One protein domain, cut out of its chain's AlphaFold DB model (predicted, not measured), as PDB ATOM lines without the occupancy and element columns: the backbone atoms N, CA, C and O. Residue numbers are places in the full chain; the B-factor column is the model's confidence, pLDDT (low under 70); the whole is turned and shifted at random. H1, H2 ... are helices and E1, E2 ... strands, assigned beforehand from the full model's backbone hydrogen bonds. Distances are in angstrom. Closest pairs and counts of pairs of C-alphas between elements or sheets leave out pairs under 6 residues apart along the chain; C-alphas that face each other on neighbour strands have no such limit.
ATOM      1  N   ILE A   2      31.553  84.578 192.151       27.08
ATOM      2  CA  ILE A   2      31.351  85.580 193.207       27.08
ATOM      3  C   ILE A   2      32.349  86.679 192.867       27.08
ATOM      4  O   ILE A   2      33.550  86.423 192.866       27.08
ATOM      5  N   ASN A   3      31.843  87.854 192.493       26.11
ATOM      6  CA  ASN A   3      32.632  89.048 192.197       26.11
ATOM      7  C   ASN A   3      33.479  89.430 193.425       26.11
ATOM      8  O   ASN A   3      33.029  90.179 194.290       26.11
ATOM      9  N   MET A   4      34.703  88.904 193.520       29.12
ATOM     10  CA  MET A   4      35.745  89.472 194.369       29.12
ATOM     11  C   MET A   4      36.383  90.622 193.595       29.12
ATOM     12  O   MET A   4      37.213  90.406 192.715       29.12
ATOM     13  N   GLN A   5      36.001  91.855 193.921       26.78
ATOM     14  CA  GLN A   5      36.832  93.008 193.597       26.78
ATOM     15  C   GLN A   5      38.124  92.896 194.417       26.78
ATOM     16  O   GLN A   5      38.155  93.214 195.605       26.78
ATOM     17  N   ILE A   6      39.185  92.385 193.792       33.25
ATOM     18  CA  ILE A   6      40.530  92.352 194.370       33.25
ATOM     19  C   ILE A   6      41.099  93.768 194.250       33.25
ATOM     20  O   ILE A   6      41.635  94.153 193.215       33.25
ATOM     21  N   LEU A   7      40.960  94.564 195.308       35.44
ATOM     22  CA  LEU A   7      41.682  95.827 195.428       35.44
ATOM     23  C   LEU A   7      43.098  95.523 195.941       35.44
ATOM     24  O   LEU A   7      43.297  95.303 197.135       35.44
ATOM     25  N   VAL A   8      44.081  95.479 195.038       34.66
ATOM     26  CA  VAL A   8      45.498  95.316 195.398       34.66
ATOM     27  C   VAL A   8      46.021  96.646 195.941       34.66
ATOM     28  O   VAL A   8      46.351  97.556 195.184       34.66
ATOM     29  N   VAL A   9      46.102  96.773 197.265       40.81
ATOM     30  CA  VAL A   9      46.753  97.925 197.903       40.81
ATOM     31  C   VAL A   9      48.256  97.650 197.982       40.81
ATOM     32  O   VAL A   9      48.729  96.969 198.888       40.81
ATOM     33  N   LEU A  10      49.004  98.169 197.007       36.75
ATOM     34  CA  LEU A  10      50.467  98.121 196.965       36.75
ATOM     35  C   LEU A  10      51.061  99.127 197.957       36.75
ATOM     36  O   LEU A  10      51.124 100.325 197.689       36.75
ATOM     37  N   ILE A  11      51.519  98.641 199.111       47.09
ATOM     38  CA  ILE A  11      52.233  99.467 200.093       47.09
ATOM     39  C   ILE A  11      53.737  99.315 199.846       47.09
ATOM     40  O   ILE A  11      54.353  98.340 200.270       47.09
ATOM     41  N   SER A  12      54.331 100.284 199.145       36.00
ATOM     42  CA  SER A  12      55.786 100.391 198.979       36.00
ATOM     43  C   SER A  12      56.387 101.121 200.182       36.00
ATOM     44  O   SER A  12      56.223 102.332 200.324       36.00
ATOM     45  N   VAL A  13      57.105 100.404 201.044       44.31
ATOM     46  CA  VAL A  13      57.742 100.986 202.236       44.31
ATOM     47  C   VAL A  13      59.124 101.533 201.863       44.31
ATOM     48  O   VAL A  13      60.111 100.807 201.894       44.31
ATOM     49  N   ASN A  14      59.207 102.817 201.501       32.44
ATOM     50  CA  ASN A  14      60.484 103.513 201.309       32.44
ATOM     51  C   ASN A  14      60.789 104.433 202.507       32.44
ATOM     52  O   ASN A  14      60.060 105.382 202.762       32.44
ATOM     53  N   LYS A  15      61.890 104.107 203.202       33.44
ATOM     54  CA  LYS A  15      62.720 104.886 204.148       33.44
ATOM     55  C   LYS A  15      62.063 105.787 205.223       33.44
ATOM     56  O   LYS A  15      61.522 106.845 204.947       33.44
ATOM     57  N   ILE A  16      62.364 105.402 206.473       32.56
ATOM     58  CA  ILE A  16      62.683 106.230 207.659       32.56
ATOM     59  C   ILE A  16      61.629 107.276 208.064       32.56
ATOM     60  O   ILE A  16      61.816 108.456 207.824       32.56
ATOM     61  N   VAL A  17      60.592 106.831 208.785       27.70
ATOM     62  CA  VAL A  17      60.177 107.355 210.108       27.70
ATOM     63  C   VAL A  17      59.425 106.221 210.813       27.70
ATOM     64  O   VAL A  17      58.268 105.920 210.510       27.70
ATOM     65  N   PHE A  18      60.103 105.562 211.752       36.34
ATOM     66  CA  PHE A  18      59.481 104.629 212.691       36.34
ATOM     67  C   PHE A  18      58.717 105.443 213.745       36.34
ATOM     68  O   PHE A  18      59.262 105.751 214.791       36.34
ATOM     69  N   GLU A  19      57.495 105.860 213.396       30.30
ATOM     70  CA  GLU A  19      56.366 106.161 214.307       30.30
ATOM     71  C   GLU A  19      55.099 106.643 213.560       30.30
ATOM     72  O   GLU A  19      54.025 106.680 214.152       30.30
ATOM     73  N   LEU A  20      55.166 106.957 212.253       25.62
ATOM     74  CA  LEU A  20      54.066 107.645 211.542       25.62
ATOM     75  C   LEU A  20      53.438 106.920 210.338       25.62
ATOM     76  O   LEU A  20      52.425 107.387 209.812       25.62
ATOM     77  N   VAL A  21      53.914 105.734 209.940       29.70
ATOM     78  CA  VAL A  21      53.262 104.933 208.869       29.70
ATOM     79  C   VAL A  21      52.133 104.042 209.419       29.70
ATOM     80  O   VAL A  21      51.813 102.990 208.878       29.70
ATOM     81  N   TYR A  22      51.484 104.483 210.500       32.81
ATOM     82  CA  TYR A  22      50.142 104.021 210.873       32.81
ATOM     83  C   TYR A  22      49.032 104.909 210.275       32.81
ATOM     84  O   TYR A  22      47.848 104.643 210.468       32.81
ATOM     85  N   THR A  23      49.380 105.954 209.516       29.58
ATOM     86  CA  THR A  23      48.433 107.028 209.174       29.58
ATOM     87  C   THR A  23      48.678 107.641 207.797       29.58
ATOM     88  O   THR A  23      49.029 108.810 207.680       29.58
ATOM     89  N   HIS A  24      48.402 106.896 206.727       29.70
ATOM     90  CA  HIS A  24      47.892 107.554 205.511       29.70
ATOM     91  C   HIS A  24      46.767 106.817 204.783       29.70
ATOM     92  O   HIS A  24      46.064 107.437 203.997       29.70
ATOM     93  N   VAL A  25      46.480 105.560 205.145       33.81
ATOM     94  CA  VAL A  25      45.263 104.862 204.681       33.81
ATOM     95  C   VAL A  25      44.195 104.742 205.787       33.81
ATOM     96  O   VAL A  25      43.038 104.483 205.493       33.81
ATOM     97  N   ILE A  26      44.526 105.026 207.059       31.48
ATOM     98  CA  ILE A  26      43.603 104.884 208.213       31.48
ATOM     99  C   ILE A  26      43.283 106.246 208.878       31.48
ATOM    100  O   ILE A  26      42.935 106.316 210.051       31.48
ATOM    101  N   LYS A  27      43.401 107.373 208.153       28.09
ATOM    102  CA  LYS A  27      42.851 108.669 208.624       28.09
ATOM    103  C   LYS A  27      41.407 108.915 208.175       28.09
ATOM    104  O   LYS A  27      40.766 109.820 208.694       28.09
ATOM    105  N   GLN A  28      40.871 108.076 207.289       30.02
ATOM    106  CA  GLN A  28      39.431 107.903 207.171       30.02
ATOM    107  C   GLN A  28      39.042 106.649 207.940       30.02
ATOM    108  O   GLN A  28      39.537 105.554 207.691       30.02
ATOM    109  N   GLN A  29      38.176 106.846 208.920       29.84
ATOM    110  CA  GLN A  29      37.639 105.856 209.835       29.84
ATOM    111  C   GLN A  29      36.676 104.898 209.111       29.84
ATOM    112  O   GLN A  29      35.533 104.726 209.519       29.84
ATOM    113  N   GLN A  30      37.109 104.274 208.015       31.33
ATOM    114  CA  GLN A  30      36.379 103.172 207.407       31.33
ATOM    115  C   GLN A  30      36.892 101.862 207.990       31.33
ATOM    116  O   GLN A  30      38.047 101.471 207.822       31.33
ATOM    117  N   ARG A  31      35.999 101.173 208.706       29.45
ATOM    118  CA  ARG A  31      36.146  99.758 209.042       29.45
ATOM    119  C   ARG A  31      36.354  98.989 207.736       29.45
ATOM    120  O   ARG A  31      35.390  98.728 207.024       29.45
ATOM    121  N   ILE A  32      37.592  98.615 207.429       38.09
ATOM    122  CA  ILE A  32      37.868  97.685 206.336       38.09
ATOM    123  C   ILE A  32      37.288  96.332 206.765       38.09
ATOM    124  O   ILE A  32      37.802  95.678 207.674       38.09
ATOM    125  N   HIS A  33      36.152  95.954 206.175       36.50
ATOM    126  CA  HIS A  33      35.565  94.624 206.330       36.50
ATOM    127  C   HIS A  33      36.557  93.550 205.862       36.50
ATOM    128  O   HIS A  33      37.343  93.766 204.947       36.50
ATOM    129  N   SER A  34      36.497  92.381 206.494       39.09
ATOM    130  CA  SER A  34      37.404  91.223 206.425       39.09
ATOM    131  C   SER A  34      37.577  90.533 205.054       39.09
ATOM    132  O   SER A  34      37.928  89.357 205.005       39.09
ATOM    133  N   ARG A  35      37.339  91.218 203.929       42.25
ATOM    134  CA  ARG A  35      37.351  90.643 202.570       42.25
ATOM    135  C   ARG A  35      38.413  91.231 201.633       42.25
ATOM    136  O   ARG A  35      38.247  91.153 200.421       42.25
ATOM    137  N   PHE A  36      39.496  91.807 202.156       54.78
ATOM    138  CA  PHE A  36      40.582  92.333 201.320       54.78
ATOM    139  C   PHE A  36      41.860  91.516 201.487       54.78
ATOM    140  O   PHE A  36      42.366  91.349 202.596       54.78
ATOM    141  N   LEU A  37      42.379  91.019 200.363       57.53
ATOM    142  CA  LEU A  37      43.694  90.399 200.284       57.53
ATOM    143  C   LEU A  37      44.750  91.512 200.274       57.53
ATOM    144  O   LEU A  37      44.827  92.283 199.319       57.53
ATOM    145  N   ILE A  38      45.553  91.613 201.334       74.25
ATOM    146  CA  ILE A  38      46.644  92.591 201.407       74.25
ATOM    147  C   ILE A  38      47.928  91.911 200.940       74.25
ATOM    148  O   ILE A  38      48.363  90.914 201.523       74.25
ATOM    149  N   VAL A  39      48.530  92.469 199.894       80.12
ATOM    150  CA  VAL A  39      49.809  92.023 199.339       80.12
ATOM    151  C   VAL A  39      50.881  93.037 199.725       80.12
ATOM    152  O   VAL A  39      50.688  94.243 199.583       80.12
ATOM    153  N   LEU A  40      52.012  92.552 200.229       78.69
ATOM    154  CA  LEU A  40      53.160  93.361 200.615       78.69
ATOM    155  C   LEU A  40      54.345  93.067 199.702       78.69
ATOM    156  O   LEU A  40      54.615  91.912 199.369       78.69
ATOM    157  N   ILE A  41      55.065  94.128 199.343       82.69
ATOM    158  CA  ILE A  41      56.373  94.036 198.700       82.69
ATOM    159  C   ILE A  41      57.426  94.309 199.768       82.69
ATOM    160  O   ILE A  41      57.479  95.400 200.339       82.69
ATOM    161  N   CYS A  42      58.265  93.316 200.022       83.12
ATOM    162  CA  CYS A  42      59.460  93.438 200.838       83.12
ATOM    163  C   CYS A  42      60.622  93.861 199.949       83.12
ATOM    164  O   CYS A  42      60.842  93.263 198.896       83.12
ATOM    165  N   ARG A  43      61.350  94.889 200.385       81.50
ATOM    166  CA  ARG A  43      62.578  95.349 199.734       81.50
ATOM    167  C   ARG A  43      63.746  95.343 200.697       81.50
ATOM    168  O   ARG A  43      63.559  95.588 201.894       81.50
ATOM    169  N   SER A  44      64.942  95.164 200.160       79.88
ATOM    170  CA  SER A  44      66.196  95.286 200.901       79.88
ATOM    171  C   SER A  44      66.233  96.564 201.753       79.88
ATOM    172  O   SER A  44      65.964  97.671 201.279       79.88
ATOM    173  N   GLY A  45      66.557  96.416 203.038       77.56
ATOM    174  CA  GLY A  45      66.636  97.502 204.016       77.56
ATOM    175  C   GLY A  45      65.311  97.886 204.690       77.56
ATOM    176  O   GLY A  45      65.301  98.783 205.538       77.56
ATOM    177  N   SER A  46      64.196  97.237 204.339       79.00
ATOM    178  CA  SER A  46      62.883  97.470 204.957       79.00
ATOM    179  C   SER A  46      62.606  96.514 206.125       79.00
ATOM    180  O   SER A  46      63.090  95.383 206.165       79.00
ATOM    181  N   ARG A  47      61.797  96.966 207.094       86.25
ATOM    182  CA  ARG A  47      61.231  96.093 208.133       86.25
ATOM    183  C   ARG A  47      59.864  95.582 207.712       86.25
ATOM    184  O   ARG A  47      59.049  96.333 207.178       86.25
ATOM    185  N   ILE A  48      59.600  94.325 208.033       88.62
ATOM    186  CA  ILE A  48      58.355  93.654 207.685       88.62
ATOM    187  C   ILE A  48      57.246  94.092 208.664       88.62
ATOM    188  O   ILE A  48      57.400  93.933 209.880       88.62
ATOM    189  N   PRO A  49      56.125  94.668 208.186       84.81
ATOM    190  CA  PRO A  49      55.121  95.294 209.056       84.81
ATOM    191  C   PRO A  49      54.076  94.322 209.636       84.81
ATOM    192  O   PRO A  49      53.382  94.665 210.598       84.81
ATOM    193  N   ALA A  50      53.937  93.125 209.065       88.81
ATOM    194  CA  ALA A  50      52.937  92.116 209.417       88.81
ATOM    195  C   ALA A  50      53.492  90.707 209.159       88.81
ATOM    196  O   ALA A  50      54.491  90.578 208.460       88.81
ATOM    197  N   ASP A  51      52.850  89.656 209.674       92.06
ATOM    198  CA  ASP A  51      53.271  88.302 209.302       92.06
ATOM    199  C   ASP A  51      52.767  88.008 207.885       92.06
ATOM    200  O   ASP A  51      51.575  88.186 207.594       92.06
ATOM    201  N   ILE A  52      53.663  87.556 207.011       91.56
ATOM    202  CA  ILE A  52      53.396  87.326 205.590       91.56
ATOM    203  C   ILE A  52      53.778  85.913 205.160       91.56
ATOM    204  O   ILE A  52      54.773  85.357 205.615       91.56
ATOM    205  N   ARG A  53      53.010  85.355 204.224       92.81
ATOM    206  CA  ARG A  53      53.373  84.172 203.437       92.81
ATOM    207  C   ARG A  53      53.995  84.641 202.128       92.81
ATOM    208  O   ARG A  53      53.359  85.363 201.363       92.81
ATOM    209  N   ILE A  54      55.223  84.221 201.872       93.31
ATOM    210  CA  ILE A  54      56.028  84.677 200.739       93.31
ATOM    211  C   ILE A  54      55.623  83.930 199.462       93.31
ATOM    212  O   ILE A  54      55.720  82.713 199.396       93.31
ATOM    213  N   LEU A  55      55.171  84.640 198.436       90.62
ATOM    214  CA  LEU A  55      54.755  84.043 197.163       90.62
ATOM    215  C   LEU A  55      55.846  84.060 196.101       90.62
ATOM    216  O   LEU A  55      55.886  83.178 195.253       90.62
ATOM    217  N   GLN A  56      56.698  85.080 196.118       88.56
ATOM    218  CA  GLN A  56      57.771  85.240 195.148       88.56
ATOM    219  C   GLN A  56      58.968  85.886 195.832       88.56
ATOM    220  O   GLN A  56      58.809  86.790 196.652       88.56
ATOM    221  N   THR A  57      60.164  85.432 195.481       89.19
ATOM    222  CA  THR A  57      61.426  85.906 196.051       89.19
ATOM    223  C   THR A  57      62.448  86.115 194.954       89.19
ATOM    224  O   THR A  57      62.562  85.292 194.050       89.19
ATOM    225  N   ASN A  58      63.228  87.179 195.071       86.06
ATOM    226  CA  ASN A  58      64.436  87.410 194.302       86.06
ATOM    227  C   ASN A  58      65.590  87.602 195.294       86.06
ATOM    228  O   ASN A  58      65.769  88.700 195.822       86.06
ATOM    229  N   CYS A  59      66.290  86.507 195.611       83.69
ATOM    230  CA  CYS A  59      67.361  86.451 196.618       83.69
ATOM    231  C   CYS A  59      66.974  87.082 197.972       83.69
ATOM    232  O   CYS A  59      67.785  87.752 198.608       83.69
ATOM    233  N   LEU A  60      65.713  86.912 198.389       86.00
ATOM    234  CA  LEU A  60      65.188  87.526 199.604       86.00
ATOM    235  C   LEU A  60      65.830  86.886 200.839       86.00
ATOM    236  O   LEU A  60      65.599  85.710 201.120       86.00
ATOM    237  N   THR A  61      66.572  87.676 201.608       88.56
ATOM    238  CA  THR A  61      67.134  87.266 202.898       88.56
ATOM    239  C   THR A  61      66.571  88.133 204.013       88.56
ATOM    240  O   THR A  61      66.456  89.356 203.893       88.56
ATOM    241  N   ILE A  62      66.164  87.483 205.101       90.31
ATOM    242  CA  ILE A  62      65.484  88.137 206.215       90.31
ATOM    243  C   ILE A  62      66.158  87.739 207.528       90.31
ATOM    244  O   ILE A  62      66.388  86.563 207.808       90.31
ATOM    245  N   GLU A  63      66.443  88.731 208.364       89.12
ATOM    246  CA  GLU A  63      66.884  88.548 209.741       89.12
ATOM    247  C   GLU A  63      65.670  88.585 210.683       89.12
ATOM    248  O   GLU A  63      64.962  89.592 210.784       89.12
ATOM    249  N   ALA A  64      65.420  87.482 211.392       87.25
ATOM    250  CA  ALA A  64      64.276  87.318 212.294       87.25
ATOM    251  C   ALA A  64      64.678  87.296 213.782       87.25
ATOM    252  O   ALA A  64      64.083  86.562 214.579       87.25
ATOM    253  N   SER A  65      65.665  88.110 214.170       81.81
ATOM    254  CA  SER A  65      66.224  88.143 215.530       81.81
ATOM    255  C   SER A  65      65.210  88.542 216.606       81.81
ATOM    256  O   SER A  65      65.250  87.995 217.704       81.81
ATOM    257  N   GLU A  66      64.241  89.408 216.292       83.50
ATOM    258  CA  GLU A  66      63.200  89.838 217.244       83.50
ATOM    259  C   GLU A  66      62.246  88.706 217.676       83.50
ATOM    260  O   GLU A  66      61.679  88.768 218.766       83.50
ATOM    261  N   VAL A  67      62.058  87.682 216.835       84.75
ATOM    262  CA  VAL A  67      61.126  86.567 217.096       84.75
ATOM    263  C   VAL A  67      61.872  85.291 217.477       84.75
ATOM    264  O   VAL A  67      61.465  84.600 218.406       84.75
ATOM    265  N   THR A  68      62.957  84.973 216.769       81.62
ATOM    266  CA  THR A  68      63.697  83.707 216.938       81.62
ATOM    267  C   THR A  68      64.918  83.834 217.850       81.62
ATOM    268  O   THR A  68      65.484  82.823 218.256       81.62
ATOM    269  N   GLY A  69      65.370  85.058 218.145       76.12
ATOM    270  CA  GLY A  69      66.628  85.308 218.857       76.12
ATOM    271  C   GLY A  69      67.892  85.036 218.030       76.12
ATOM    272  O   GLY A  69      69.001  85.234 218.527       76.12
ATOM    273  N   GLN A  70      67.761  84.596 216.773       70.31
ATOM    274  CA  GLN A  70      68.891  84.321 215.887       70.31
ATOM    275  C   GLN A  70      69.213  85.548 215.029       70.31
ATOM    276  O   GLN A  70      68.355  86.080 214.332       70.31
ATOM    277  N   THR A  71      70.469  85.990 215.069       71.62
ATOM    278  CA  THR A  71      70.979  87.146 214.305       71.62
ATOM    279  C   THR A  71      71.471  86.776 212.907       71.62
ATOM    280  O   THR A  71      71.881  87.645 212.145       71.62
ATOM    281  N   THR A  72      71.474  85.490 212.552       74.75
ATOM    282  CA  THR A  72      71.877  85.042 211.217       74.75
ATOM    283  C   THR A  72      70.721  85.228 210.234       74.75
ATOM    284  O   THR A  72      69.661  84.645 210.468       74.75
ATOM    285  N   PRO A  73      70.909  85.982 209.135       83.00
ATOM    286  CA  PRO A  73      69.894  86.114 208.096       83.00
ATOM    287  C   PRO A  73      69.595  84.758 207.455       83.00
ATOM    288  O   PRO A  73      70.508  83.970 207.202       83.00
ATOM    289  N   VAL A  74      68.318  84.496 207.192       86.25
ATOM    290  CA  VAL A  74      67.846  83.265 206.555       86.25
ATOM    291  C   VAL A  74      67.302  83.605 205.175       86.25
ATOM    292  O   VAL A  74      66.582  84.587 204.998       86.25
ATOM    293  N   GLU A  75      67.665  82.790 204.191       88.56
ATOM    294  CA  GLU A  75      67.145  82.904 202.834       88.56
ATOM    295  C   GLU A  75      65.710  82.379 202.763       88.56
ATOM    296  O   GLU A  75      65.405  81.264 203.203       88.56
ATOM    297  N   CYS A  76      64.831  83.203 202.207       89.56
ATOM    298  CA  CYS A  76      63.421  82.911 202.080       89.56
ATOM    299  C   CYS A  76      63.086  82.286 200.727       89.56
ATOM    300  O   CYS A  76      63.701  82.589 199.709       89.56
ATOM    301  N   THR A  77      62.057  81.440 200.711       90.69
ATOM    302  CA  THR A  77      61.606  80.712 199.517       90.69
ATOM    303  C   THR A  77      60.099  80.841 199.332       90.69
ATOM    304  O   THR A  77      59.340  80.976 200.292       90.69
ATOM    305  N   ALA A  78      59.644  80.802 198.081       90.44
ATOM    306  CA  ALA A  78      58.218  80.786 197.758       90.44
ATOM    307  C   ALA A  78      57.560  79.416 198.007       90.44
ATOM    308  O   ALA A  78      56.343  79.335 198.205       90.44
ATOM    309  N   GLU A  79      58.355  78.345 198.011       89.81
ATOM    310  CA  GLU A  79      57.888  76.962 198.067       89.81
ATOM    311  C   GLU A  79      57.094  76.647 199.341       89.81
ATOM    312  O   GLU A  79      57.217  77.290 200.390       89.81
ATOM    313  N   ALA A  80      56.201  75.665 199.247       86.56
ATOM    314  CA  ALA A  80      55.469  75.191 200.409       86.56
ATOM    315  C   ALA A  80      56.428  74.427 201.336       86.56
ATOM    316  O   ALA A  80      57.041  73.444 200.932       86.56
ATOM    317  N   ALA A  81      56.544  74.875 202.586       86.25
ATOM    318  CA  ALA A  81      57.253  74.129 203.614       86.25
ATOM    319  C   ALA A  81      56.542  72.791 203.881       86.25
ATOM    320  O   ALA A  81      55.311  72.713 203.841       86.25
ATOM    321  N   ALA A  82      57.320  71.749 204.167       85.00
ATOM    322  CA  ALA A  82      56.784  70.439 204.513       85.00
ATOM    323  C   ALA A  82      55.999  70.483 205.838       85.00
ATOM    324  O   ALA A  82      56.311  71.269 206.730       85.00
ATOM    325  N   SER A  83      55.003  69.605 205.993       81.88
ATOM    326  CA  SER A  83      54.061  69.632 207.125       81.88
ATOM    327  C   SER A  83      54.698  69.436 208.508       81.88
ATOM    328  O   SER A  83      54.090  69.809 209.505       81.88
ATOM    329  N   TYR A  84      55.900  68.856 208.580       86.38
ATOM    330  CA  TYR A  84      56.635  68.639 209.832       86.38
ATOM    331  C   TYR A  84      57.496  69.842 210.256       86.38
ATOM    332  O   TYR A  84      58.016  69.855 211.371       86.38
ATOM    333  N   VAL A  85      57.688  70.837 209.383       86.38
ATOM    334  CA  VAL A  85      58.537  72.002 209.665       86.38
ATOM    335  C   VAL A  85      57.753  73.010 210.499       86.38
ATOM    336  O   VAL A  85      56.625  73.374 210.163       86.38
ATOM    337  N   SER A  86      58.353  73.476 211.595       87.31
ATOM    338  CA  SER A  86      57.733  74.490 212.445       87.31
ATOM    339  C   SER A  86      57.583  75.815 211.686       87.31
ATOM    340  O   SER A  86      58.369  76.136 210.796       87.31
ATOM    341  N   VAL A  87      56.597  76.635 212.060       87.06
ATOM    342  CA  VAL A  87      56.411  77.954 211.426       87.06
ATOM    343  C   VAL A  87      57.657  78.831 211.601       87.06
ATOM    344  O   VAL A  87      57.995  79.587 210.697       87.06
ATOM    345  N   PHE A  88      58.369  78.705 212.724       87.06
ATOM    346  CA  PHE A  88      59.576  79.485 213.018       87.06
ATOM    347  C   PHE A  88      60.785  79.077 212.169       87.06
ATOM    348  O   PHE A  88      61.612  79.930 211.864       87.06
ATOM    349  N   ASP A  89      60.849  77.810 211.750       85.44
ATOM    350  CA  ASP A  89      61.909  77.287 210.877       85.44
ATOM    351  C   ASP A  89      61.526  77.344 209.390       85.44
ATOM    352  O   ASP A  89      62.348  77.089 208.504       85.44
ATOM    353  N   SER A  90      60.263  77.661 209.092       88.38
ATOM    354  CA  SER A  90      59.765  77.731 207.726       88.38
ATOM    355  C   SER A  90      60.382  78.914 206.975       88.38
ATOM    356  O   SER A  90      60.316  80.063 207.403       88.38
ATOM    357  N   ARG A  91      60.968  78.645 205.802       89.75
ATOM    358  CA  ARG A  91      61.606  79.674 204.954       89.75
ATOM    359  C   ARG A  91      60.616  80.482 204.127       89.75
ATOM    360  O   ARG A  91      61.005  81.369 203.375       89.75
ATOM    361  N   ASN A  92      59.342  80.143 204.214       92.75
ATOM    362  CA  ASN A  92      58.313  80.629 203.314       92.75
ATOM    363  C   ASN A  92      57.329  81.590 204.008       92.75
ATOM    364  O   ASN A  92      56.349  82.043 203.404       92.75
ATOM    365  N   VAL A  93      57.623  81.932 205.264       92.44
ATOM    366  CA  VAL A  93      56.919  82.901 206.100       92.44
ATOM    367  C   VAL A  93      57.918  83.955 206.569       92.44
ATOM    368  O   VAL A  93      59.052  83.633 206.908       92.44
ATOM    369  N   ALA A  94      57.490  85.213 206.613       91.62
ATOM    370  CA  ALA A  94      58.242  86.283 207.254       91.62
ATOM    371  C   ALA A  94      57.409  86.917 208.369       91.62
ATOM    372  O   ALA A  94      56.196  87.087 208.221       91.62
ATOM    373  N   PHE A  95      58.047  87.270 209.481       93.31
ATOM    374  CA  PHE A  95      57.354  87.758 210.669       93.31
ATOM    375  C   PHE A  95      57.374  89.281 210.759       93.31
ATOM    376  O   PHE A  95      58.302  89.950 210.300       93.31
ATOM    377  N   LYS A  96      56.362  89.840 211.424       89.75
ATOM    378  CA  LYS A  96      56.372  91.247 211.818       89.75
ATOM    379  C   LYS A  96      57.627  91.557 212.645       89.75
ATOM    380  O   LYS A  96      57.878  90.895 213.647       89.75
ATOM    381  N   GLY A  97      58.338  92.621 212.271       87.31
ATOM    382  CA  GLY A  97      59.551  93.091 212.952       87.31
ATOM    383  C   GLY A  97      60.852  92.580 212.333       87.31
ATOM    384  O   GLY A  97      61.889  93.220 212.500       87.31
ATOM    385  N   SER A  98      60.797  91.504 211.538       90.12
ATOM    386  CA  SER A  98      61.964  90.997 210.817       90.12
ATOM    387  C   SER A  98      62.526  92.033 209.837       90.12
ATOM    388  O   SER A  98      61.790  92.848 209.267       90.12
ATOM    389  N   TYR A  99      63.843  92.006 209.649       89.44
ATOM    390  CA  TYR A  99      64.572  92.951 208.809       89.44
ATOM    391  C   TYR A  99      64.967  92.299 207.486       89.44
ATOM    392  O   TYR A  99      65.624  91.264 207.478       89.44
ATOM    393  N   CYS A 100      64.565  92.893 206.365       87.12
ATOM    394  CA  CYS A 100      64.981  92.444 205.042       87.12
ATOM    395  C   CYS A 100      66.423  92.900 204.803       87.12
ATOM    396  O   CYS A 100      66.664  94.094 204.617       87.12
ATOM    397  N   THR A 101      67.374  91.971 204.831       85.00
ATOM    398  CA  THR A 101      68.797  92.285 204.667       85.00
ATOM    399  C   THR A 101      69.142  92.513 203.205       85.00
ATOM    400  O   THR A 101      69.717  93.547 202.879       85.00
ATOM    401  N   GLU A 102      68.734  91.592 202.332       82.56
ATOM    402  CA  GLU A 102      69.020  91.632 200.896       82.56
ATOM    403  C   GLU A 102      67.837  91.085 200.090       82.56
ATOM    404  O   GLU A 102      66.989  90.356 200.612       82.56
ATOM    405  N   GLY A 103      67.809  91.432 198.803       80.19
ATOM    406  CA  GLY A 103      66.806  90.958 197.856       80.19
ATOM    407  C   GLY A 103      65.435  91.607 198.011       80.19
ATOM    408  O   GLY A 103      65.215  92.499 198.834       80.19
ATOM    409  N   ASP A 104      64.512  91.136 197.180       82.31
ATOM    410  CA  ASP A 104      63.130  91.599 197.138       82.31
ATOM    411  C   ASP A 104      62.180  90.401 197.167       82.31
ATOM    412  O   ASP A 104      62.504  89.305 196.706       82.31
ATOM    413  N   GLY A 105      60.966  90.598 197.670       85.50
ATOM    414  CA  GLY A 105      59.940  89.569 197.576       85.50
ATOM    415  C   GLY A 105      58.526  90.090 197.720       85.50
ATOM    416  O   GLY A 105      58.278  91.185 198.218       85.50
ATOM    417  N   LEU A 106      57.592  89.275 197.255       87.81
ATOM    418  CA  LEU A 106      56.162  89.526 197.292       87.81
ATOM    419  C   LEU A 106      55.522  88.527 198.249       87.81
ATOM    420  O   LEU A 106      55.766  87.326 198.139       87.81
ATOM    421  N   GLY A 107      54.679  88.996 199.164       87.56
ATOM    422  CA  GLY A 107      53.982  88.129 200.108       87.56
ATOM    423  C   GLY A 107      52.553  88.568 200.391       87.56
ATOM    424  O   GLY A 107      52.222  89.750 200.313       87.56
ATOM    425  N   ILE A 108      51.698  87.612 200.746       89.06
ATOM    426  CA  ILE A 108      50.340  87.870 201.236       89.06
ATOM    427  C   ILE A 108      50.380  87.971 202.756       89.06
ATOM    428  O   ILE A 108      50.981  87.134 203.429       89.06
ATOM    429  N   VAL A 109      49.695  88.966 203.309       88.19
ATOM    430  CA  VAL A 109      49.541  89.114 204.757       88.19
ATOM    431  C   VAL A 109      48.657  88.004 205.322       88.19
ATOM    432  O   VAL A 109      47.495  87.879 204.945       88.19
ATOM    433  N   ILE A 110      49.199  87.232 206.266       90.06
ATOM    434  CA  ILE A 110      48.478  86.154 206.961       90.06
ATOM    435  C   ILE A 110      47.960  86.590 208.335       90.06
ATOM    436  O   ILE A 110      46.888  86.154 208.751       90.06
ATOM    437  N   ARG A 111      48.694  87.449 209.060       87.75
ATOM    438  CA  ARG A 111      48.300  87.951 210.390       87.75
ATOM    439  C   ARG A 111      48.695  89.413 210.556       87.75
ATOM    440  O   ARG A 111      49.754  89.837 210.101       87.75
ATOM    441  N   THR A 112      47.864  90.184 211.258       86.62
ATOM    442  CA  THR A 112      48.075  91.619 211.511       86.62
ATOM    443  C   THR A 112      47.866  91.983 212.981       86.62
ATOM    444  O   THR A 112      47.220  91.264 213.749       86.62
ATOM    445  N   GLY A 113      48.440  93.115 213.401       84.31
ATOM    446  CA  GLY A 113      48.227  93.676 214.737       84.31
ATOM    447  C   GLY A 113      48.566  92.700 215.870       84.31
ATOM    448  O   GLY A 113      49.643  92.104 215.880       84.31
ATOM    449  N   LYS A 114      47.636  92.541 216.822       85.00
ATOM    450  CA  LYS A 114      47.770  91.652 217.995       85.00
ATOM    451  C   LYS A 114      47.794  90.161 217.643       85.00
ATOM    452  O   LYS A 114      48.216  89.367 218.470       85.00
ATOM    453  N   PHE A 115      47.345  89.795 216.441       87.94
ATOM    454  CA  PHE A 115      47.312  88.407 215.981       87.94
ATOM    455  C   PHE A 115      48.615  87.970 215.313       87.94
ATOM    456  O   PHE A 115      48.776  86.784 215.057       87.94
ATOM    457  N   THR A 116      49.538  88.898 215.025       90.69
ATOM    458  CA  THR A 116      50.903  88.531 214.609       90.69
ATOM    459  C   THR A 116      51.618  87.767 215.714       90.69
ATOM    460  O   THR A 116      51.272  87.922 216.882       90.69
ATOM    461  N   VAL A 117      52.649  86.994 215.377       91.50
ATOM    462  CA  VAL A 117      53.476  86.283 216.363       91.50
ATOM    463  C   VAL A 117      54.024  87.255 217.412       91.50
ATOM    464  O   VAL A 117      53.776  87.087 218.606       91.50
ATOM    465  N   LEU A 118      54.675  88.335 216.970       89.44
ATOM    466  CA  LEU A 118      55.217  89.359 217.866       89.44
ATOM    467  C   LEU A 118      54.111  90.094 218.643       89.44
ATOM    468  O   LEU A 118      54.268  90.406 219.822       89.44
ATOM    469  N   GLY A 119      52.963  90.343 218.006       88.56
ATOM    470  CA  GLY A 119      51.794  90.938 218.654       88.56
ATOM    471  C   GLY A 119      51.188  90.049 219.742       88.56
ATOM    472  O   GLY A 119      50.782  90.562 220.784       88.56
ATOM    473  N   GLY A 120      51.176  88.733 219.532       89.56
ATOM    474  CA  GLY A 120      50.731  87.742 220.503       89.56
ATOM    475  C   GLY A 120      51.657  87.698 221.714       89.56
ATOM    476  O   GLY A 120      51.176  87.768 222.844       89.56
ATOM    477  N   ILE A 121      52.976  87.692 221.488       88.94
ATOM    478  CA  ILE A 121      53.991  87.765 222.554       88.94
ATOM    479  C   ILE A 121      53.830  89.059 223.364       88.94
ATOM    480  O   ILE A 121      53.778  89.025 224.594       88.94
ATOM    481  N   ALA A 122      53.673  90.201 222.688       88.56
ATOM    482  CA  ALA A 122      53.447  91.482 223.350       88.56
ATOM    483  C   ALA A 122      52.151  91.481 224.180       88.56
ATOM    484  O   ALA A 122      52.150  91.954 225.314       88.56
ATOM    485  N   ASN A 123      51.069  90.904 223.650       89.56
ATOM    486  CA  ASN A 123      49.791  90.801 224.350       89.56
ATOM    487  C   ASN A 123      49.873  89.877 225.578       89.56
ATOM    488  O   ASN A 123      49.281  90.179 226.612       89.56
ATOM    489  N   LEU A 124      50.626  88.775 225.497       88.56
ATOM    490  CA  LEU A 124      50.899  87.914 226.651       88.56
ATOM    491  C   LEU A 124      51.636  88.690 227.743       88.56
ATOM    492  O   LEU A 124      51.220  88.642 228.896       88.56
ATOM    493  N   HIS A 125      52.665  89.458 227.378       84.62
ATOM    494  CA  HIS A 125      53.423  90.270 228.329       84.62
ATOM    495  C   HIS A 125      52.562  91.360 228.990       84.62
ATOM    496  O   HIS A 125      52.644  91.556 230.199       84.62
ATOM    497  N   THR A 126      51.710  92.061 228.231       85.81
ATOM    498  CA  THR A 126      50.833  93.105 228.796       85.81
ATOM    499  C   THR A 126      49.740  92.550 229.703       85.81
ATOM    500  O   THR A 126      49.321  93.243 230.626       85.81
ATOM    501  N   ASN A 127      49.284  91.318 229.458       82.25
ATOM    502  CA  ASN A 127      48.229  90.677 230.245       82.25
ATOM    503  C   ASN A 127      48.765  89.887 231.449       82.25
ATOM    504  O   ASN A 127      47.972  89.311 232.197       82.25
ATOM    505  N   MET A 128      50.083  89.854 231.673       79.19
ATOM    506  CA  MET A 128      50.630  89.259 232.888       79.19
ATOM    507  C   MET A 128      50.280  90.131 234.094       79.19
ATOM    508  O   MET A 128      50.662  91.299 234.181       79.19
ATOM    509  N   LEU A 129      49.560  89.544 235.052       76.81
ATOM    510  CA  LEU A 129      49.266  90.195 236.321       76.81
ATOM    511  C   LEU A 129      50.588  90.523 237.036       76.81
ATOM    512  O   LEU A 129      51.444  89.641 237.154       76.81
TER     513      LEU A 129
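Overview. This is residues 2 to 129 of the 595 residues of an uncharacterized protein of Angiostrongylus cantonensis (UniProt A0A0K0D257). There is little regular structure: a small, twisted antiparallel sheet, order E1, E3, E2, whose long strands E2 and E3 bend sharply, has long loops round it; H2 points away from it, and residues 26 to 34 stick out. The printed part has 128 residues, with E1, E2, H1, E3, H2 in chain order; the class is mixed, with 45 residues in named elements. It is compact, radius of gyration of the C-alphas 15.3 A, spanning 43 by 40 by 34 A.

Arrangement. Start at inner strand E3, residues 99 to 111, which bends by 145 degrees at residue 102. Antiparallel to it is edge strand E1, residues 39 to 43, with N 40 and O 107 within hydrogen-bond range, 2.8 A. Edge strand E2, residues 51 to 63, is also antiparallel to E3, with N 53 and O 108 at 2.8 A. H2, residues 117 to 126, only grazes the sheet with residues 117 to 119; every O i to N i+4 pair in it is within range. H1, residues 65 to 68, too short for such a pair, is close to H2 but not clearly touching, the closest C-alphas being Val 67 and Leu 118, 6.6 A.

Along the chain. Find C-alpha 39 at (49.809, 92.023, 199.339), where E1 begins. E3 runs 17.1 A, H2 14.4 A, ending at (50.833, 93.105, 228.796).

Size, cuts and confidence. The printed part has no cut; the link from H1 to E3 is long. Residues 2 to 37 have pLDDT under 70.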